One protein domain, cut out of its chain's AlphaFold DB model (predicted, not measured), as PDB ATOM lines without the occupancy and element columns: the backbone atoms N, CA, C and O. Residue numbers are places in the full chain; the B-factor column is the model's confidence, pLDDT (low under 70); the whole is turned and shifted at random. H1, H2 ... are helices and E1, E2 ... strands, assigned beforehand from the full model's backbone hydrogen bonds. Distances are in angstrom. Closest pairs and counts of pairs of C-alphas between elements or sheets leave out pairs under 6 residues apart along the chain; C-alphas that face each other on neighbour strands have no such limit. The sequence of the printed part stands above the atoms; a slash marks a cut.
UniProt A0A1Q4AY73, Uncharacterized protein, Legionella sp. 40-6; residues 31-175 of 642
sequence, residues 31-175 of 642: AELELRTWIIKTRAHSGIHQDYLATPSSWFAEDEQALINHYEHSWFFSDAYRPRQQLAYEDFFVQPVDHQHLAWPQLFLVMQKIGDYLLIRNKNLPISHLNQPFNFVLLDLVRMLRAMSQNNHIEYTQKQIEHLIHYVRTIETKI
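What this domain is: This is residues 31 to 175 of the 642 residues of an uncharacterized protein of Legionella sp. 40-6 (UniProt A0A1Q4AY73). Four helices run nearly side by side along the long axis, with H6 in the middle, H5 packed along one side of it, and H1 and H7 more loosely on the other. A small strand hairpin, E1 and E2, with its loop makes one end of that axis. The 145 printed residues have seven named helices and two antiparallel strands, in the order H1 H2 H3 E1 E2 H4 H5 H6 H7, mostly helix. The whole is compact, with a radius of gyration of the C-alphas of 16.5 A, yet elongated, spanning 56 by 31 by 25 A.

How they stand to each other: E1, residues 67 to 69, and E2, residues 81 to 83, form an antiparallel hairpin at 143 degrees, with N 68 and O 82 2.8 A apart, within hydrogen-bond range. H3, residues 63 to 66, touches no helix; its closest C-alpha pair with E2 is Ala 66 and Pro 83, 5.8 A. The hub H6, residues 133 to 149, touches H5, residues 105 to 122, at a shallow tilt of 12 degrees, opposite ways, a helical hairpin; the closest C-alphas, of Met 111 and Val 142, are 5.2 A apart. H1, residues 31 to 44, H6 and H7, residues 154 to 174, form a bundle, helices set alongside one another. H1 and H6 only just touch, with 3 pairs of C-alphas within 8 A, the closest Arg 36 and Pro 133, 6.5 A. H1 touches H7 with residues 39 to 43 alone; the C-alphas of Arg 43 and Tyr 167 come closest, 7.1 A. H6 and H7 are close but not clearly touching, 6.3 A between the C-alphas of Met 148 and Thr 157. H2, residues 50 to 53, touches H6, and H4, residues 89 to 92, touches H5, the closest C-alphas being Tyr 52 and Met 144, 5.2 A, and Phe 92 and Gly 115, 5.1 A. Every O i to N i+4 pair is within hydrogen-bond range in H1, H5 and H6, and 16 of 17 in H7; H2, H3 and H4 are too short for such a pair.

Where its parts are: H1 measures 19.9 A from C-alpha 31 at (-50.048, -80.517, -21.248), H5 26.5 A, H6 24.8 A, and H7 30.9 A to C-alpha 174 at (-41.699, -73.181, -22.356).

The domain as a whole: The C-alphas farthest apart, of Trp 75 and Gln 100, are 56.4 A from each other. The printed part has no cut; the links E1 to E2 and H4 to H5 are long. Residues 75 to 76, 78 and 99 to 100 have pLDDT under 70.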
ATOM      1  N   ALA A  31     -51.134 -81.499 -21.150       89.75
ATOM      2  CA  ALA A  31     -50.048 -80.517 -21.248       89.75
ATOM      3  C   ALA A  31     -48.828 -80.828 -20.352       89.75
ATOM      4  O   ALA A  31     -47.710 -80.413 -20.651       89.75
ATOM      5  N   GLU A  32     -49.013 -81.549 -19.240       91.94
ATOM      6  CA  GLU A  32     -47.922 -81.940 -18.334       91.94
ATOM      7  C   GLU A  32     -47.188 -83.182 -18.864       91.94
ATOM      8  O   GLU A  32     -45.965 -83.271 -18.726       91.94
ATOM      9  N   LEU A  33     -47.911 -84.104 -19.511       93.44
ATOM     10  CA  LEU A  33     -47.338 -85.239 -20.237       93.44
ATOM     11  C   LEU A  33     -46.556 -84.767 -21.469       93.44
ATOM     12  O   LEU A  33     -45.405 -85.165 -21.649       93.44
ATOM     13  N   GLU A  34     -47.120 -83.853 -22.259       93.50
ATOM     14  CA  GLU A  34     -46.429 -83.222 -23.387       93.50
ATOM     15  C   GLU A  34     -45.169 -82.478 -22.932       93.50
ATOM     16  O   GLU A  34     -44.098 -82.633 -23.529       93.50
ATOM     17  N   LEU A  35     -45.270 -81.710 -21.839       93.00
ATOM     18  CA  LEU A  35     -44.129 -81.018 -21.246       93.00
ATOM     19  C   LEU A  35     -43.035 -82.011 -20.844       93.00
ATOM     20  O   LEU A  35     -41.864 -81.765 -21.128       93.00
ATOM     21  N   ARG A  36     -43.395 -83.143 -20.229       95.12
ATOM     22  CA  ARG A  36     -42.440 -84.201 -19.874       95.12
ATOM     23  C   ARG A  36     -41.734 -84.766 -21.107       95.12
ATOM     24  O   ARG A  36     -40.503 -84.790 -21.128       95.12
ATOM     25  N   THR A  37     -42.478 -85.183 -22.129       95.31
ATOM     26  CA  THR A  37     -41.906 -85.731 -23.372       95.31
ATOM     27  C   THR A  37     -40.958 -84.730 -24.026       95.31
ATOM     28  O   THR A  37     -39.843 -85.071 -24.434       95.31
ATOM     29  N   TRP A  38     -41.360 -83.459 -24.059       96.25
ATOM     30  CA  TRP A  38     -40.533 -82.382 -24.581       96.25
ATOM     31  C   TRP A  38     -39.262 -82.151 -23.746       96.25
ATOM     32  O   TRP A  38     -38.186 -81.987 -24.326       96.25
ATOM     33  N   ILE A  39     -39.340 -82.191 -22.410       96.62
ATOM     34  CA  ILE A  39     -38.175 -82.075 -21.515       96.62
ATOM     35  C   ILE A  39     -37.195 -83.221 -21.759       96.62
ATOM     36  O   ILE A  39     -36.009 -82.959 -21.931       96.62
ATOM     37  N   ILE A  40     -37.662 -84.472 -21.809       95.94
ATOM     38  CA  ILE A  40     -36.800 -85.647 -22.020       95.94
ATOM     39  C   ILE A  40     -36.060 -85.527 -23.356       95.94
ATOM     40  O   ILE A  40     -34.839 -85.694 -23.409       95.94
ATOM     41  N   LYS A  41     -36.771 -85.139 -24.423       96.12
ATOM     42  CA  LYS A  41     -36.160 -84.883 -25.732       96.12
ATOM     43  C   LYS A  41     -35.135 -83.750 -25.660       96.12
ATOM     44  O   LYS A  41     -34.022 -83.910 -26.155       96.12
ATOM     45  N   THR A  42     -35.480 -82.627 -25.039       96.19
ATOM     46  CA  THR A  42     -34.592 -81.458 -24.912       96.19
ATOM     47  C   THR A  42     -33.332 -81.797 -24.118       96.19
ATOM     48  O   THR A  42     -32.228 -81.440 -24.515       96.19
ATOM     49  N   ARG A  43     -33.485 -82.556 -23.033       95.94
ATOM     50  CA  ARG A  43     -32.398 -83.043 -22.184       95.94
ATOM     51  C   ARG A  43     -31.423 -83.924 -22.962       95.94
ATOM     52  O   ARG A  43     -30.219 -83.698 -22.878       95.94
ATOM     53  N   ALA A  44     -31.924 -84.866 -23.763       95.12
ATOM     54  CA  ALA A  44     -31.092 -85.746 -24.590       95.12
ATOM     55  C   ALA A  44     -30.300 -84.994 -25.682       95.12
ATOM     56  O   ALA A  44     -29.207 -85.420 -26.045       95.12
ATOM     57  N   HIS A  45     -30.822 -83.863 -26.168       96.31
ATOM     58  CA  HIS A  45     -30.188 -83.025 -27.197       96.31
ATOM     59  C   HIS A  45     -29.472 -81.790 -26.621       96.31
ATOM     60  O   HIS A  45     -29.077 -80.903 -27.374       96.31
ATOM     61  N   SER A  46     -29.293 -81.714 -25.300       95.88
ATOM     62  CA  SER A  46     -28.703 -80.547 -24.626       95.88
ATOM     63  C   SER A  46     -27.204 -80.358 -24.890       95.88
ATOM     64  O   SER A  46     -26.662 -79.298 -24.593       95.88
ATOM     65  N   GLY A  47     -26.515 -81.388 -25.397       96.44
ATOM     66  CA  GLY A  47     -25.054 -81.411 -25.526       96.44
ATOM     67  C   GLY A  47     -24.314 -81.667 -24.205       96.44
ATOM     68  O   GLY A  47     -23.099 -81.876 -24.221       96.44
ATOM     69  N   ILE A  48     -25.021 -81.693 -23.069       97.56
ATOM     70  CA  ILE A  48     -24.459 -82.074 -21.768       97.56
ATOM     71  C   ILE A  48     -23.977 -83.529 -21.838       97.56
ATOM     72  O   ILE A  48     -24.643 -84.397 -22.407       97.56
ATOM     73  N   HIS A  49     -22.804 -83.800 -21.267       96.88
ATOM     74  CA  HIS A  49     -22.220 -85.138 -21.273       96.88
ATOM     75  C   HIS A  49     -23.108 -86.157 -20.547       96.88
ATOM     76  O   HIS A  49     -23.726 -85.847 -19.527       96.88
ATOM     77  N   GLN A  50     -23.126 -87.399 -21.041       94.31
ATOM     78  CA  GLN A  50     -24.018 -88.452 -20.540       94.31
ATOM     79  C   GLN A  50     -23.823 -88.750 -19.050       94.31
ATOM     80  O   GLN A  50     -24.806 -88.963 -18.348       94.31
ATOM     81  N   ASP A  51     -22.594 -88.665 -18.542       92.94
ATOM     82  CA  ASP A  51     -22.311 -88.873 -17.114       92.94
ATOM     83  C   ASP A  51     -23.027 -87.858 -16.207       92.94
ATOM     84  O   ASP A  51     -23.412 -88.193 -15.090       92.94
ATOM     85  N   TYR A  52     -23.261 -86.634 -16.691       95.19
ATOM     86  CA  TYR A  52     -24.025 -85.615 -15.962       95.19
ATOM     87  C   TYR A  52     -25.531 -85.756 -16.160       95.19
ATOM     88  O   TYR A  52     -26.311 -85.340 -15.306       95.19
ATOM     89  N   LEU A  53     -25.944 -86.369 -17.269       95.19
ATOM     90  CA  LEU A  53     -27.333 -86.720 -17.551       95.19
ATOM     91  C   LEU A  53     -27.747 -88.053 -16.903       95.19
ATOM     92  O   LEU A  53     -28.927 -88.412 -16.942       95.19
ATOM     93  N   ALA A  54     -26.839 -88.799 -16.280       92.25
ATOM     94  CA  ALA A  54     -27.196 -90.010 -15.557       92.25
ATOM     95  C   ALA A  54     -28.067 -89.656 -14.339       92.25
ATOM     96  O   ALA A  54     -27.678 -88.870 -13.478       92.25
ATOM     97  N   THR A  55     -29.273 -90.224 -14.259       91.00
ATOM     98  CA  THR A  55     -30.218 -89.918 -13.179       91.00
ATOM     99  C   THR A  55     -30.918 -91.190 -12.700       91.00
ATOM    100  O   THR A  55     -31.446 -91.938 -13.519       91.00
ATOM    101  N   PRO A  56     -30.968 -91.462 -11.380       89.19
ATOM    102  CA  PRO A  56     -31.732 -92.589 -10.837       89.19
ATOM    103  C   PRO A  56     -33.242 -92.312 -10.788       89.19
ATOM    104  O   PRO A  56     -34.012 -93.138 -10.308       89.19
ATOM    105  N   SER A  57     -33.682 -91.120 -11.209       93.00
ATOM    106  CA  SER A  57     -35.098 -90.766 -11.221       93.00
ATOM    107  C   SER A  57     -35.806 -91.490 -12.361       93.00
ATOM    108  O   SER A  57     -35.531 -91.222 -13.530       93.00
ATOM    109  N   SER A  58     -36.770 -92.353 -12.028       95.00
ATOM    110  CA  SER A  58     -37.577 -93.037 -13.042       95.00
ATOM    111  C   SER A  58     -38.453 -92.074 -13.843       95.00
ATOM    112  O   SER A  58     -38.930 -92.443 -14.907       95.00
ATOM    113  N   TRP A  59     -38.633 -90.827 -13.392       96.56
ATOM    114  CA  TRP A  59     -39.386 -89.808 -14.126       96.56
ATOM    115  C   TRP A  59     -38.817 -89.544 -15.529       96.56
ATOM    116  O   TRP A  59     -39.588 -89.305 -16.456       96.56
ATOM    117  N   PHE A  60     -37.494 -89.648 -15.699       95.88
ATOM    118  CA  PHE A  60     -36.801 -89.463 -16.982       95.88
ATOM    119  C   PHE A  60     -36.689 -90.747 -17.824       95.88
ATOM    120  O   PHE A  60     -36.095 -90.705 -18.898       95.88
ATOM    121  N   ALA A  61     -37.222 -91.878 -17.349       94.31
ATOM    122  CA  ALA A  61     -37.217 -93.147 -18.076       94.31
ATOM    123  C   ALA A  61     -38.339 -93.216 -19.132       94.31
ATOM    124  O   ALA A  61     -39.093 -92.263 -19.319       94.31
ATOM    125  N   GLU A  62     -38.474 -94.350 -19.819       92.69
ATOM    126  CA  GLU A  62     -39.610 -94.608 -20.715       92.69
ATOM    127  C   GLU A  62     -40.945 -94.645 -19.948       92.69
ATOM    128  O   GLU A  62     -40.980 -94.898 -18.740       92.69
ATOM    129  N   ASP A  63     -42.052 -94.388 -20.647       92.00
ATOM    130  CA  ASP A  63     -43.372 -94.163 -20.038       92.00
ATOM    131  C   ASP A  63     -43.835 -95.323 -19.147       92.00
ATOM    132  O   ASP A  63     -44.331 -95.084 -18.048       92.00
ATOM    133  N   GLU A  64     -43.585 -96.572 -19.546       89.50
ATOM    134  CA  GLU A  64     -43.945 -97.772 -18.773       89.50
ATOM    135  C   GLU A  64     -43.253 -97.828 -17.395       89.50
ATOM    136  O   GLU A  64     -43.804 -98.300 -16.391       89.50
ATOM    137  N   GLN A  65     -42.026 -97.308 -17.328       92.31
ATOM    138  CA  GLN A  65     -41.215 -97.269 -16.114       92.31
ATOM    139  C   GLN A  65     -41.513 -96.015 -15.283       92.31
ATOM    140  O   GLN A  65     -41.510 -96.064 -14.048       92.31
ATOM    141  N   ALA A  66     -41.798 -94.898 -15.951       93.38
ATOM    142  CA  ALA A  66     -41.982 -93.593 -15.335       93.38
ATOM    143  C   ALA A  66     -43.399 -93.349 -14.807       93.38
ATOM    144  O   ALA A  66     -43.560 -92.634 -13.812       93.38
ATOM    145  N   LEU A  67     -44.420 -93.914 -15.454       94.88
ATOM    146  CA  LEU A  67     -45.829 -93.604 -15.223       94.88
ATOM    147  C   LEU A  67     -46.612 -94.833 -14.743       94.88
ATOM    148  O   LEU A  67     -46.254 -95.984 -14.981       94.88
ATOM    149  N   ILE A  68     -47.695 -94.567 -14.018       92.75
ATOM    150  CA  ILE A  68     -48.694 -95.550 -13.602       92.75
ATOM    151  C   ILE A  68     -50.056 -95.019 -14.033       92.75
ATOM    152  O   ILE A  68     -50.396 -93.877 -13.708       92.75
ATOM    153  N   ASN A  69     -50.841 -95.854 -14.708       90.88
ATOM    154  CA  ASN A  69     -52.246 -95.573 -14.964       90.88
ATOM    155  C   ASN A  69     -53.021 -95.606 -13.639       90.88
ATOM    156  O   ASN A  69     -53.084 -96.632 -12.965       90.88
ATOM    157  N   HIS A  70     -53.569 -94.466 -13.220       85.69
ATOM    158  CA  HIS A  70     -54.250 -94.346 -11.935       85.69
ATOM    159  C   HIS A  70     -55.603 -95.070 -11.920       85.69
ATOM    160  O   HIS A  70     -56.037 -95.521 -10.860       85.69
ATOM    161  N   TYR A  71     -56.239 -95.221 -13.083       85.44
ATOM    162  CA  TYR A  71     -57.526 -95.894 -13.236       85.44
ATOM    163  C   TYR A  71     -57.432 -97.040 -14.252       85.44
ATOM    164  O   TYR A  71     -58.256 -97.144 -15.155       85.44
ATOM    165  N   GLU A  72     -56.455 -97.933 -14.071       77.75
ATOM    166  CA  GLU A  72     -56.144 -99.066 -14.966       77.75
ATOM    167  C   GLU A  72     -57.344 -99.986 -15.280       77.75
ATOM    168  O   GLU A  72     -57.366-100.672 -16.297       77.75
ATOM    169  N   HIS A  73     -58.379 -99.975 -14.435       80.06
ATOM    170  CA  HIS A  73     -59.605-100.764 -14.615       80.06
ATOM    171  C   HIS A  73     -60.851 -99.922 -14.945       80.06
ATOM    172  O   HIS A  73     -61.967-100.440 -14.927       80.06
ATOM    173  N   SER A  74     -60.690 -98.627 -15.232       78.56
ATOM    174  CA  SER A  74     -61.785 -97.740 -15.631       78.56
ATOM    175  C   SER A  74     -61.853 -97.607 -17.145       78.56
ATOM    176  O   SER A  74     -60.876 -97.228 -17.782       78.56
ATOM    177  N   TRP A  75     -63.038 -97.823 -17.715       67.31
ATOM    178  CA  TRP A  75     -63.298 -97.550 -19.132       67.31
ATOM    179  C   TRP A  75     -63.348 -96.055 -19.467       67.31
ATOM    180  O   TRP A  75     -63.115 -95.681 -20.608       67.31
ATOM    181  N   PHE A  76     -63.665 -95.196 -18.492       68.31
ATOM    182  CA  PHE A  76     -63.873 -93.759 -18.726       68.31
ATOM    183  C   PHE A  76     -62.635 -92.905 -18.438       68.31
ATOM    184  O   PHE A  76     -62.563 -91.764 -18.880       68.31
ATOM    185  N   PHE A  77     -61.678 -93.436 -17.673       71.06
ATOM    186  CA  PHE A  77     -60.505 -92.693 -17.203       71.06
ATOM    187  C   PHE A  77     -59.195 -93.458 -17.443       71.06
ATOM    188  O   PHE A  77     -58.222 -93.221 -16.727       71.06
ATOM    189  N   SER A  78     -59.176 -94.370 -18.423       68.19
ATOM    190  CA  SER A  78     -58.025 -95.229 -18.740       68.19
ATOM    191  C   SER A  78     -56.750 -94.452 -19.070       68.19
ATOM    192  O   SER A  78     -55.673 -95.023 -18.986       68.19
ATOM    193  N   ASP A  79     -56.848 -93.163 -19.393       76.50
ATOM    194  CA  ASP A  79     -55.712 -92.366 -19.865       76.50
ATOM    195  C   ASP A  79     -55.216 -91.367 -18.799       76.50
ATOM    196  O   ASP A  79     -54.570 -90.366 -19.106       76.50
ATOM    197  N   ALA A  80     -55.519 -91.608 -17.516       87.81
ATOM    198  CA  ALA A  80     -55.049 -90.763 -16.418       87.81
ATOM    199  C   ALA A  80     -53.774 -91.333 -15.781       87.81
ATOM    200  O   ALA A  80     -53.807 -92.288 -15.001       87.81
ATOM    201  N   TYR A  81     -52.639 -90.705 -16.071       91.75
ATOM    202  CA  TYR A  81     -51.334 -91.155 -15.593       91.75
ATOM    203  C   TYR A  81     -50.837 -90.329 -14.415       91.75
ATOM    204  O   TYR A  81     -50.981 -89.111 -14.388       91.75
ATOM    205  N   ARG A  82     -50.169 -90.980 -13.462       92.06
ATOM    206  CA  ARG A  82     -49.382 -90.331 -12.402       92.06
ATOM    207  C   ARG A  82     -47.943 -90.848 -12.426       92.06
ATOM    208  O   ARG A  82     -47.729 -91.984 -12.853       92.06
ATOM    209  N   PRO A  83     -46.951 -90.097 -11.926       94.44
ATOM    210  CA  PRO A  83     -45.588 -90.601 -11.873       94.44
ATOM    211  C   PRO A  83     -45.450 -91.748 -10.864       94.44
ATOM    212  O   PRO A  83     -46.035 -91.734  -9.773       94.44
ATOM    213  N   ARG A  84     -44.640 -92.745 -11.231       94.25
ATOM    214  CA  ARG A  84     -44.254 -93.865 -10.367       94.25
ATOM    215  C   ARG A  84     -43.396 -93.379  -9.204       94.25
ATOM    216  O   ARG A  84     -43.660 -93.750  -8.063       94.25
ATOM    217  N   GLN A  85     -42.406 -92.534  -9.488       93.12
ATOM    218  CA  GLN A  85     -41.631 -91.856  -8.453       93.12
ATOM    219  C   GLN A  85     -42.506 -90.809  -7.763       93.12
ATOM    220  O   GLN A  85     -43.137 -89.988  -8.426       93.12
ATOM    221  N   GLN A  86     -42.530 -90.851  -6.435       93.19
ATOM    222  CA  GLN A  86     -43.242 -89.892  -5.598       93.19
ATOM    223  C   GLN A  86     -42.218 -89.006  -4.893       93.19
ATOM    224  O   GLN A  86     -41.259 -89.532  -4.334       93.19
ATOM    225  N   LEU A  87     -42.412 -87.690  -4.954       94.25
ATOM    226  CA  LEU A  87     -41.563 -86.716  -4.274       94.25
ATOM    227  C   LEU A  87     -42.101 -86.399  -2.877       94.25
ATOM    228  O   LEU A  87     -43.309 -86.239  -2.679       94.25
ATOM    229  N   ALA A  88     -41.185 -86.258  -1.928       93.06
ATOM    230  CA  ALA A  88     -41.414 -85.754  -0.584       93.06
ATOM    231  C   ALA A  88     -40.702 -84.407  -0.392       93.06
ATOM    232  O   ALA A  88     -39.779 -84.058  -1.123       93.06
ATOM    233  N   TYR A  89     -41.100 -83.644   0.630       90.06
ATOM    234  CA  TYR A  89     -40.415 -82.389   0.975       90.06
ATOM    235  C   TYR A  89     -38.928 -82.594   1.286       90.06
ATOM    236  O   TYR A  89     -38.117 -81.710   1.027       90.06
ATOM    237  N   GLU A  90     -38.575 -83.770   1.805       91.31
ATOM    238  CA  GLU A  90     -37.198 -84.149   2.119       91.31
ATOM    239  C   GLU A  90     -36.295 -84.199   0.881       91.31
ATOM    240  O   GLU A  90     -35.108 -83.891   0.973       91.31
ATOM    241  N   ASP A  91     -36.867 -84.500  -0.290       91.38
ATOM    242  CA  ASP A  91     -36.130 -84.551  -1.553       91.38
ATOM    243  C   ASP A  91     -35.647 -83.165  -2.008       91.38
ATOM    244  O   ASP A  91     -34.754 -83.073  -2.849       91.38
ATOM    245  N   PHE A  92     -36.221 -82.081  -1.471       94.44
ATOM    246  CA  PHE A  92     -35.843 -80.708  -1.821       94.44
ATOM    247  C   PHE A  92     -34.618 -80.211  -1.044       94.44
ATOM    248  O   PHE A  92     -34.038 -79.189  -1.413       94.44
ATOM    249  N   PHE A  93     -34.198 -80.921   0.009       91.19
ATOM    250  CA  PHE A  93     -33.003 -80.556   0.762       91.19
ATOM    251  C   PHE A  93     -31.737 -80.988   0.019       91.19
ATOM    252  O   PHE A  93     -31.495 -82.170  -0.238       91.19
ATOM    253  N   VAL A  94     -30.880 -80.013  -0.280       88.56
ATOM    254  CA  VAL A  94     -29.569 -80.270  -0.879       88.56
ATOM    255  C   VAL A  94     -28.638 -80.835   0.185       88.56
ATOM    256  O   VAL A  94     -28.267 -80.151   1.138       88.56
ATOM    257  N   GLN A  95     -28.261 -82.100   0.013       84.00
ATOM    258  CA  GLN A  95     -27.329 -82.776   0.911       84.00
ATOM    259  C   GLN A  95     -25.940 -82.121   0.841       84.00
ATOM    260  O   GLN A  95     -25.478 -81.823  -0.266       84.00
ATOM    261  N   PRO A  96     -25.250 -81.932   1.981       79.44
ATOM    262  CA  PRO A  96     -23.892 -81.410   1.978       79.44
ATOM    263  C   PRO A  96     -22.972 -82.340   1.181       79.44
ATOM    264  O   PRO A  96     -23.078 -83.568   1.242       79.44
ATOM    265  N   VAL A  97     -22.073 -81.739   0.409       77.44
ATOM    266  CA  VAL A  97     -21.007 -82.448  -0.300       77.44
ATOM    267  C   VAL A  97     -19.736 -82.286   0.523       77.44
ATOM    268  O   VAL A  97     -19.467 -81.196   1.023       77.44
ATOM    269  N   ASP A  98     -18.974 -83.364   0.689       74.12
ATOM    270  CA  ASP A  98     -17.686 -83.307   1.378       74.12
ATOM    271  C   ASP A  98     -16.770 -82.272   0.703       74.12
ATOM    272  O   ASP A  98     -16.507 -82.355  -0.499       74.12
ATOM    273  N   HIS A  99     -16.295 -81.298   1.484       62.97
ATOM    274  CA  HIS A  99     -15.457 -80.198   1.011       62.97
ATOM    275  C   HIS A  99     -14.163 -80.682   0.347       62.97
ATOM    276  O   HIS A  99     -13.653 -79.993  -0.532       62.97
ATOM    277  N   GLN A 100     -13.650 -81.864   0.710       60.88
ATOM    278  CA  GLN A 100     -12.457 -82.436   0.069       60.88
ATOM    279  C   GLN A 100     -12.701 -82.872  -1.383       60.88
ATOM    280  O   GLN A 100     -11.760 -82.976  -2.163       60.88
ATOM    281  N   HIS A 101     -13.960 -83.105  -1.755       71.25
ATOM    282  CA  HIS A 101     -14.363 -83.619  -3.063       71.25
ATOM    283  C   HIS A 101     -14.997 -82.542  -3.958       71.25
ATOM    284  O   HIS A 101     -15.543 -82.859  -5.014       71.25
ATOM    285  N   LEU A 102     -14.971 -81.277  -3.530       80.50
ATOM    286  CA  LEU A 102     -15.699 -80.182  -4.159       80.50
ATOM    287  C   LEU A 102     -14.711 -79.226  -4.841       80.50
ATOM    288  O   LEU A 102     -14.051 -78.427  -4.183       80.50
ATOM    289  N   ALA A 103     -14.614 -79.316  -6.169       82.94
ATOM    290  CA  ALA A 103     -13.743 -78.457  -6.973       82.94
ATOM    291  C   ALA A 103     -14.308 -77.030  -7.105       82.94
ATOM    292  O   ALA A 103     -13.546 -76.068  -7.112       82.94
ATOM    293  N   TRP A 104     -15.642 -76.891  -7.152       87.00
ATOM    294  CA  TRP A 104     -16.334 -75.615  -7.409       87.00
ATOM    295  C   TRP A 104     -17.378 -75.266  -6.328       87.00
ATOM    296  O   TRP A 104     -18.578 -75.494  -6.532       87.00
ATOM    297  N   PRO A 105     -16.973 -74.705  -5.170       85.50
ATOM    298  CA  PRO A 105     -17.882 -74.384  -4.059       85.50
ATOM    299  C   PRO A 105     -19.058 -73.479  -4.438       85.50
ATOM    300  O   PRO A 105     -20.134 -73.567  -3.852       85.50
ATOM    301  N   GLN A 106     -18.892 -72.628  -5.443       85.00
ATOM    302  CA  GLN A 106     -19.924 -71.702  -5.896       85.00
ATOM    303  C   GLN A 106     -21.091 -72.434  -6.567       85.00
ATOM    304  O   GLN A 106     -22.239 -72.045  -6.365       85.00
ATOM    305  N   LEU A 107     -20.844 -73.561  -7.249       91.00
ATOM    306  CA  LEU A 107     -21.926 -74.409  -7.765       91.00
ATOM    307  C   LEU A 107     -22.755 -75.025  -6.632       91.00
ATOM    308  O   LEU A 107     -23.951 -75.246  -6.802       91.00
ATOM    309  N   PHE A 108     -22.159 -75.248  -5.457       89.44
ATOM    310  CA  PHE A 108     -22.905 -75.698  -4.283       89.44
ATOM    311  C   PHE A 108     -23.886 -74.646  -3.768       89.44
ATOM    312  O   PHE A 108     -25.029 -74.984  -3.462       89.44
ATOM    313  N   LEU A 109     -23.504 -73.367  -3.777       89.12
ATOM    314  CA  LEU A 109     -24.422 -72.270  -3.448       89.12
ATOM    315  C   LEU A 109     -25.587 -72.189  -4.445       89.12
ATOM    316  O   LEU A 109     -26.735 -71.995  -4.045       89.12
ATOM    317  N   VAL A 110     -25.311 -72.397  -5.736       93.75
ATOM    318  CA  VAL A 110     -26.349 -72.452  -6.776       93.75
ATOM    319  C   VAL A 110     -27.314 -73.616  -6.526       93.75
ATOM    320  O   VAL A 110     -28.530 -73.433  -6.589       93.75
ATOM    321  N   MET A 111     -26.803 -74.800  -6.171       94.56
ATOM    322  CA  MET A 111     -27.648 -75.938  -5.801       94.56
ATOM    323  C   MET A 111     -28.553 -75.607  -4.612       94.56
ATOM    324  O   MET A 111     -29.756 -75.857  -4.685       94.56
ATOM    325  N   GLN A 112     -28.006 -75.016  -3.545       92.56
ATOM    326  CA  GLN A 112     -28.784 -74.620  -2.366       92.56
ATOM    327  C   GLN A 112     -29.926 -73.667  -2.731       92.56
ATOM    328  O   GLN A 112     -31.058 -73.899  -2.318       92.56
ATOM    329  N   LYS A 113     -29.674 -72.677  -3.597       94.25
ATOM    330  CA  LYS A 113     -30.716 -71.766  -4.099       94.25
ATOM    331  C   LYS A 113     -31.838 -72.490  -4.845       94.25
ATOM    332  O   LYS A 113     -32.994 -72.084  -4.732       94.25
ATOM    333  N   ILE A 114     -31.529 -73.555  -5.592       96.62
ATOM    334  CA  ILE A 114     -32.554 -74.393  -6.236       96.62
ATOM    335  C   ILE A 114     -33.381 -75.145  -5.186       96.62
ATOM    336  O   ILE A 114     -34.608 -75.169  -5.295       96.62
ATOM    337  N   GLY A 115     -32.744 -75.707  -4.156       94.94
ATOM    338  CA  GLY A 115     -33.437 -76.348  -3.031       94.94
ATOM    339  C   GLY A 115     -34.357 -75.385  -2.271       94.94
ATOM    340  O   GLY A 115     -35.537 -75.674  -2.064       94.94
ATOM    341  N   ASP A 116     -33.862 -74.192  -1.945       94.19
ATOM    342  CA  ASP A 116     -34.644 -73.139  -1.289       94.19
ATOM    343  C   ASP A 116     -35.837 -72.708  -2.151       94.19
ATOM    344  O   ASP A 116     -36.959 -72.553  -1.656       94.19
ATOM    345  N   TYR A 117     -35.628 -72.562  -3.462       95.94
ATOM    346  CA  TYR A 117     -36.710 -72.243  -4.383       95.94
ATOM    347  C   TYR A 117     -37.748 -73.366  -4.475       95.94
ATOM    348  O   TYR A 117     -38.940 -73.072  -4.480       95.94
ATOM    349  N   LEU A 118     -37.342 -74.639  -4.478       95.94
ATOM    350  CA  LEU A 118     -38.266 -75.778  -4.421       95.94
ATOM    351  C   LEU A 118     -39.157 -75.725  -3.169       95.94
ATOM    352  O   LEU A 118     -40.365 -75.967  -3.266       95.94
ATOM    353  N   LEU A 119     -38.609 -75.341  -2.013       94.50
ATOM    354  CA  LEU A 119     -39.382 -75.148  -0.781       94.50
ATOM    355  C   LEU A 119     -40.360 -73.966  -0.897       94.50
ATOM    356  O   LEU A 119     -41.534 -74.103  -0.546       94.50
ATOM    357  N   ILE A 120     -39.919 -72.823  -1.436       93.44
ATOM    358  CA  ILE A 120     -40.776 -71.642  -1.661       93.44
ATOM    359  C   ILE A 120     -41.910 -71.974  -2.635       93.44
ATOM    360  O   ILE A 120     -43.079 -71.718  -2.337       93.44
ATOM    361  N   ARG A 121     -41.572 -72.575  -3.780       93.56
ATOM    362  CA  ARG A 121     -42.490 -72.951  -4.859       93.56
ATOM    363  C   ARG A 121     -43.646 -73.801  -4.341       93.56
ATOM    364  O   ARG A 121     -44.792 -73.557  -4.720       93.56
ATOM    365  N   ASN A 122     -43.355 -74.764  -3.463       93.88
ATOM    366  CA  ASN A 122     -44.319 -75.757  -2.987       93.88
ATOM    367  C   ASN A 122     -44.973 -75.418  -1.632       93.88
ATOM    368  O   ASN A 122     -45.894 -76.119  -1.226       93.88
ATOM    369  N   LYS A 123     -44.583 -74.324  -0.959       89.62
ATOM    370  CA  LYS A 123     -45.012 -73.965   0.412       89.62
ATOM    371  C   LYS A 123     -46.524 -74.043   0.682       89.62
ATOM    372  O   LYS A 123     -46.934 -74.407   1.779       89.62
ATOM    373  N   ASN A 124     -47.350 -73.670  -0.297       85.12
ATOM    374  CA  ASN A 124     -48.811 -73.590  -0.154       85.12
ATOM    375  C   ASN A 124     -49.560 -74.708  -0.899       85.12
ATOM    376  O   ASN A 124     -50.792 -74.672  -1.001       85.12
ATOM    377  N   LEU A 125     -48.830 -75.674  -1.458       87.44
ATOM    378  CA  LEU A 125     -49.390 -76.759  -2.249       87.44
ATOM    379  C   LEU A 125     -49.586 -78.026  -1.397       87.44
ATOM    380  O   LEU A 125     -48.794 -78.306  -0.496       87.44
ATOM    381  N   PRO A 126     -50.646 -78.814  -1.654       86.69
ATOM    382  CA  PRO A 126     -50.811 -80.110  -1.005       86.69
ATOM    383  C   PRO A 126     -49.768 -81.116  -1.522       86.69
ATOM    384  O   PRO A 126     -49.247 -80.968  -2.626       86.69
ATOM    385  N   ILE A 127     -49.511 -82.177  -0.749       86.75
ATOM    386  CA  ILE A 127     -48.498 -83.207  -1.065       86.75
ATOM    387  C   ILE A 127     -48.703 -83.814  -2.465       86.75
ATOM    388  O   ILE A 127     -47.738 -84.081  -3.175       86.75
ATOM    389  N   SER A 128     -49.954 -83.958  -2.912       83.69
ATOM    390  CA  SER A 128     -50.280 -84.462  -4.253       83.69
ATOM    391  C   SER A 128     -49.677 -83.634  -5.396       83.69
ATOM    392  O   SER A 128     -49.451 -84.175  -6.474       83.69
ATOM    393  N   HIS A 129     -49.363 -82.356  -5.165       87.56
ATOM    394  CA  HIS A 129     -48.764 -81.461  -6.158       87.56
ATOM    395  C   HIS A 129     -47.229 -81.463  -6.134       87.56
ATOM    396  O   HIS A 129     -46.620 -80.874  -7.027       87.56
ATOM    397  N   LEU A 130     -46.579 -82.131  -5.173       91.62
ATOM    398  CA  LEU A 130     -45.113 -82.237  -5.168       91.62
ATOM    399  C   LEU A 130     -44.598 -82.949  -6.418       91.62
ATOM    400  O   LEU A 130     -43.510 -82.656  -6.895       91.62
ATOM    401  N   ASN A 131     -45.420 -83.811  -7.002       92.06
ATOM    402  CA  ASN A 131     -45.106 -84.549  -8.213       92.06
ATOM    403  C   ASN A 131     -45.284 -83.748  -9.507       92.06
ATOM    404  O   ASN A 131     -45.255 -84.343 -10.575       92.06
ATOM    405  N   GLN A 132     -45.496 -82.432  -9.462       91.75
ATOM    406  CA  GLN A 132     -45.542 -81.629 -10.684       91.75
ATOM    407  C   GLN A 132     -44.242 -81.783 -11.504       91.75
ATOM    408  O   GLN A 132     -43.158 -81.744 -10.913       91.75
ATOM    409  N   PRO A 133     -44.319 -81.871 -12.852       92.88
ATOM    410  CA  PRO A 133     -43.159 -82.077 -13.731       92.88
ATOM    411  C   PRO A 133     -41.958 -81.182 -13.420       92.88
ATOM    412  O   PRO A 133     -40.817 -81.631 -13.398       92.88
ATOM    413  N   PHE A 134     -42.212 -79.906 -13.129       94.06
ATOM    414  CA  PHE A 134     -41.152 -78.923 -12.940       94.06
ATOM    415  C   PHE A 134     -40.308 -79.156 -11.676       94.06
ATOM    416  O   PHE A 134     -39.122 -78.836 -11.675       94.06
ATOM    417  N   ASN A 135     -40.863 -79.781 -10.628       96.00
ATOM    418  CA  ASN A 135     -40.072 -80.152  -9.452       96.00
ATOM    419  C   ASN A 135     -38.994 -81.191  -9.820       96.00
ATOM    420  O   ASN A 135     -37.862 -81.078  -9.358       96.00
ATOM    421  N   PHE A 136     -39.301 -82.146 -10.710       96.94
ATOM    422  CA  PHE A 136     -38.312 -83.107 -11.215       96.94
ATOM    423  C   PHE A 136     -37.212 -82.430 -12.036       96.94
ATOM    424  O   PHE A 136     -36.048 -82.797 -11.902       96.94
ATOM    425  N   VAL A 137     -37.555 -81.415 -12.838       96.62
ATOM    426  CA  VAL A 137     -36.574 -80.640 -13.617       96.62
ATOM    427  C   VAL A 137     -35.575 -79.938 -12.704       96.62
ATOM    428  O   VAL A 137     -34.371 -80.067 -12.902       96.62
ATOM    429  N   LEU A 138     -36.056 -79.224 -11.684       97.25
ATOM    430  CA  LEU A 138     -35.191 -78.509 -10.742       97.25
ATOM    431  C   LEU A 138     -34.292 -79.468  -9.946       97.25
ATOM    432  O   LEU A 138     -33.108 -79.194  -9.768       97.25
ATOM    433  N   LEU A 139     -34.820 -80.621  -9.523       96.94
ATOM    434  CA  LEU A 139     -34.028 -81.659  -8.858       96.94
ATOM    435  C   LEU A 139     -32.959 -82.264  -9.775       96.94
ATOM    436  O   LEU A 139     -31.861 -82.586  -9.320       96.94
ATOM    437  N   ASP A 140     -33.250 -82.409 -11.064       96.56
ATOM    438  CA  ASP A 140     -32.274 -82.880 -12.046       96.56
ATOM    439  C   ASP A 140     -31.169 -81.837 -12.277       96.56
ATOM    440  O   ASP A 140     -29.997 -82.205 -12.308       96.56
ATOM    441  N   LEU A 141     -31.496 -80.537 -12.298       97.19
ATOM    442  CA  LEU A 141     -30.488 -79.465 -12.329       97.19
ATOM    443  C   LEU A 141     -29.557 -79.519 -11.109       97.19
ATOM    444  O   LEU A 141     -28.345 -79.392 -11.268       97.19
ATOM    445  N   VAL A 142     -30.088 -79.770  -9.904       96.19
ATOM    446  CA  VAL A 142     -29.260 -79.974  -8.699       96.19
ATOM    447  C   VAL A 142     -28.297 -81.148  -8.888       96.19
ATOM    448  O   VAL A 142     -27.127 -81.047  -8.527       96.19
ATOM    449  N   ARG A 143     -28.745 -82.258  -9.486       94.50
ATOM    450  CA  ARG A 143     -27.885 -83.429  -9.743       94.50
ATOM    451  C   ARG A 143     -26.795 -83.134 -10.768       94.50
ATOM    452  O   ARG A 143     -25.639 -83.469 -10.512       94.50
ATOM    453  N   MET A 144     -27.144 -82.480 -11.876       96.25
ATOM    454  CA  MET A 144     -26.177 -82.064 -12.897       96.25
ATOM    455  C   MET A 144     -25.102 -81.159 -12.285       96.25
ATOM    456  O   MET A 144     -23.913 -81.441 -12.415       96.25
ATOM    457  N   LEU A 145     -25.515 -80.125 -11.545       95.12
ATOM    458  CA  LEU A 145     -24.606 -79.199 -10.867       95.12
ATOM    459  C   LEU A 145     -23.729 -79.904  -9.830       95.12
ATOM    460  O   LEU A 145     -22.542 -79.602  -9.734       95.12
ATOM    461  N   ARG A 146     -24.273 -80.880  -9.094       93.44
ATOM    462  CA  ARG A 146     -23.502 -81.677  -8.132       93.44
ATOM    463  C   ARG A 146     -22.383 -82.434  -8.827       93.44
ATOM    464  O   ARG A 146     -21.239 -82.346  -8.393       93.44
ATOM    465  N   ALA A 147     -22.699 -83.146  -9.901       92.12
ATOM    466  CA  ALA A 147     -21.708 -83.920 -10.631       92.12
ATOM    467  C   ALA A 147     -20.659 -83.015 -11.310       92.12
ATOM    468  O   ALA A 147     -19.470 -83.333 -11.294       92.12
ATOM    469  N   MET A 148     -21.059 -81.847 -11.828       94.31
ATOM    470  CA  MET A 148     -20.122 -80.844 -12.355       94.31
ATOM    471  C   MET A 148     -19.231 -80.245 -11.255       94.31
ATOM    472  O   MET A 148     -18.037 -80.072 -11.475       94.31
ATOM    473  N   SER A 149     -19.761 -80.004 -10.046       91.56
ATOM    474  CA  SER A 149     -19.013 -79.443  -8.901       91.56
ATOM    475  C   SER A 149     -17.846 -80.310  -8.416       91.56
ATOM    476  O   SER A 149     -16.963 -79.816  -7.718       91.56
ATOM    477  N   GLN A 150     -17.841 -81.591  -8.789       90.25
ATOM    478  CA  GLN A 150     -16.833 -82.580  -8.407       90.25
ATOM    479  C   GLN A 150     -15.762 -82.796  -9.491       90.25
ATOM    480  O   GLN A 150     -14.780 -83.493  -9.244       90.25
ATOM    481  N   ASN A 151     -15.923 -82.219 -10.687       90.00
ATOM    482  CA  ASN A 151     -14.938 -82.336 -11.760       90.00
ATOM    483  C   ASN A 151     -13.873 -81.242 -11.629       90.00
ATOM    484  O   ASN A 151     -14.198 -80.066 -11.668       90.00
ATOM    485  N   ASN A 152     -12.600 -81.607 -11.510       86.19
ATOM    486  CA  ASN A 152     -11.499 -80.653 -11.356       86.19
ATOM    487  C   ASN A 152     -10.985 -80.050 -12.679       86.19
ATOM    488  O   ASN A 152     -10.164 -79.135 -12.652       86.19
ATOM    489  N   HIS A 153     -11.444 -80.529 -13.835       87.50
ATOM    490  CA  HIS A 153     -10.999 -80.036 -15.136       87.50
ATOM    491  C   HIS A 153     -11.759 -78.757 -15.524       87.50
ATOM    492  O   HIS A 153     -12.935 -78.819 -15.894       87.50
ATOM    493  N   ILE A 154     -11.081 -77.601 -15.484       85.88
ATOM    494  CA  ILE A 154     -11.692 -76.270 -15.692       85.88
ATOM    495  C   ILE A 154     -12.369 -76.156 -17.061       85.88
ATOM    496  O   ILE A 154     -13.567 -75.903 -17.120       85.88
ATOM    497  N   GLU A 155     -11.632 -76.393 -18.153       85.88
ATOM    498  CA  GLU A 155     -12.146 -76.221 -19.525       85.88
ATOM    499  C   GLU A 155     -13.371 -77.105 -19.800       85.88
ATOM    500  O   GLU A 155     -14.391 -76.661 -20.329       85.88
ATOM    501  N   TYR A 156     -13.299 -78.367 -19.375       90.50
ATOM    502  CA  TYR A 156     -14.416 -79.286 -19.494       90.50
ATOM    503  C   TYR A 156     -15.614 -78.832 -18.656       90.50
ATOM    504  O   TYR A 156     -16.734 -78.831 -19.159       90.50
ATOM    505  N   THR A 157     -15.398 -78.394 -17.412       92.31
ATOM    506  CA  THR A 157     -16.473 -77.858 -16.563       92.31
ATOM    507  C   THR A 157     -17.118 -76.629 -17.202       92.31
ATOM    508  O   THR A 157     -18.343 -76.565 -17.279       92.31
ATOM    509  N   GLN A 158     -16.320 -75.695 -17.727       91.00
ATOM    510  CA  GLN A 158     -16.802 -74.491 -18.404       91.00
ATOM    511  C   GLN A 158     -17.753 -74.850 -19.554       91.00
ATOM    512  O   GLN A 158     -18.903 -74.412 -19.566       91.00
ATOM    513  N   LYS A 159     -17.321 -75.732 -20.463       94.81
ATOM    514  CA  LYS A 159     -18.135 -76.183 -21.601       94.81
ATOM    515  C   LYS A 159     -19.458 -76.824 -21.167       94.81
ATOM    516  O   LYS A 159     -20.492 -76.655 -21.809       94.81
ATOM    517  N   GLN A 160     -19.442 -77.580 -20.076       96.31
ATOM    518  CA  GLN A 160     -20.629 -78.276 -19.575       96.31
ATOM    519  C   GLN A 160     -21.615 -77.312 -18.909       96.31
ATOM    520  O   GLN A 160     -22.825 -77.488 -19.044       96.31
ATOM    521  N   ILE A 161     -21.116 -76.250 -18.275       96.31
ATOM    522  CA  ILE A 161     -21.940 -75.156 -17.758       96.31
ATOM    523  C   ILE A 161     -22.547 -74.330 -18.896       96.31
ATOM    524  O   ILE A 161     -23.722 -73.986 -18.814       96.31
ATOM    525  N   GLU A 162     -21.821 -74.076 -19.987       96.44
ATOM    526  CA  GLU A 162     -22.375 -73.426 -21.188       96.44
ATOM    527  C   GLU A 162     -23.547 -74.235 -21.778       96.44
ATOM    528  O   GLU A 162     -24.620 -73.686 -22.059       96.44
ATOM    529  N   HIS A 163     -23.396 -75.561 -21.889       97.88
ATOM    530  CA  HIS A 163     -24.491 -76.448 -22.298       97.88
ATOM    531  C   HIS A 163     -25.660 -76.429 -21.299       97.88
ATOM    532  O   HIS A 163     -26.823 -76.390 -21.710       97.88
ATOM    533  N   LEU A 164     -25.380 -76.400 -19.991       97.75
ATOM    534  CA  LEU A 164     -26.403 -76.295 -18.947       97.75
ATOM    535  C   LEU A 164     -27.177 -74.973 -19.031       97.75
ATOM    536  O   LEU A 164     -28.401 -74.979 -18.941       97.75
ATOM    537  N   ILE A 165     -26.493 -73.853 -19.259       97.06
ATOM    538  CA  ILE A 165     -27.095 -72.531 -19.473       97.06
ATOM    539  C   ILE A 165     -28.030 -72.558 -20.686       97.06
ATOM    540  O   ILE A 165     -29.160 -72.066 -20.609       97.06
ATOM    541  N   HIS A 166     -27.596 -73.166 -21.795       97.00
ATOM    542  CA  HIS A 166     -28.426 -73.320 -22.989       97.00
ATOM    543  C   HIS A 166     -29.653 -74.206 -22.727       97.00
ATOM    544  O   HIS A 166     -30.770 -73.867 -23.133       97.00
ATOM    545  N   TYR A 167     -29.469 -75.308 -21.999       97.62
ATOM    546  CA  TYR A 167     -30.552 -76.189 -21.581       97.62
ATOM    547  C   TYR A 167     -31.570 -75.447 -20.703       97.62
ATOM    548  O   TYR A 167     -32.757 -75.425 -21.032       97.62
ATOM    549  N   VAL A 168     -31.115 -74.753 -19.655       97.19
ATOM    550  CA  VAL A 168     -31.962 -73.949 -18.757       97.19
ATOM    551  C   VAL A 168     -32.730 -72.885 -19.536       97.19
ATOM    552  O   VAL A 168     -33.940 -72.765 -19.357       97.19
ATOM    553  N   ARG A 169     -32.069 -72.165 -20.453       96.31
ATOM    554  CA  ARG A 169     -32.724 -71.186 -21.336       96.31
ATOM    555  C   ARG A 169     -33.809 -71.831 -22.191       96.31
ATOM    556  O   ARG A 169     -34.879 -71.256 -22.362       96.31
ATOM    557  N   THR A 170     -33.543 -73.015 -22.735       96.19
ATOM    558  CA  THR A 170     -34.510 -73.735 -23.567       96.19
ATOM    559  C   THR A 170     -35.744 -74.104 -22.750       96.19
ATOM    560  O   THR A 170     -36.855 -73.773 -23.168       96.19
ATOM    561  N   ILE A 171     -35.563 -74.679 -21.553       95.88
ATOM    562  CA  ILE A 171     -36.656 -74.957 -20.608       95.88
ATOM    563  C   ILE A 171     -37.426 -73.676 -20.266       95.88
ATOM    564  O   ILE A 171     -38.650 -73.658 -20.380       95.88
ATOM    565  N   GLU A 172     -36.724 -72.592 -19.920       94.00
ATOM    566  CA  GLU A 172     -37.300 -71.287 -19.571       94.00
ATOM    567  C   GLU A 172     -38.319 -70.802 -20.620       94.00
ATOM    568  O   GLU A 172     -39.386 -70.303 -20.257       94.00
ATOM    569  N   THR A 173     -38.046 -71.000 -21.918       91.12
ATOM    570  CA  THR A 173     -38.941 -70.548 -23.001       91.12
ATOM    571  C   THR A 173     -40.316 -71.220 -23.014       91.12
ATOM    572  O   THR A 173     -41.269 -70.633 -23.530       91.12
ATOM    573  N   LYS A 174     -40.439 -72.425 -22.442       89.88
ATOM    574  CA  LYS A 174     -41.699 -73.181 -22.356       89.88
ATOM    575  C   LYS A 174     -42.453 -72.960 -21.048       89.88
ATOM    576  O   LYS A 174     -43.595 -73.399 -20.929       89.88
ATOM    577  N   ILE A 175     -41.859 -72.255 -20.087       90.50
ATOM    578  CA  ILE A 175     -42.504 -71.938 -18.816       90.50
ATOM    579  C   ILE A 175     -43.274 -70.618 -18.928       90.50
ATOM    580  O   ILE A 175     -42.804 -69.623 -19.491       90.50
TER     581      ILE A 175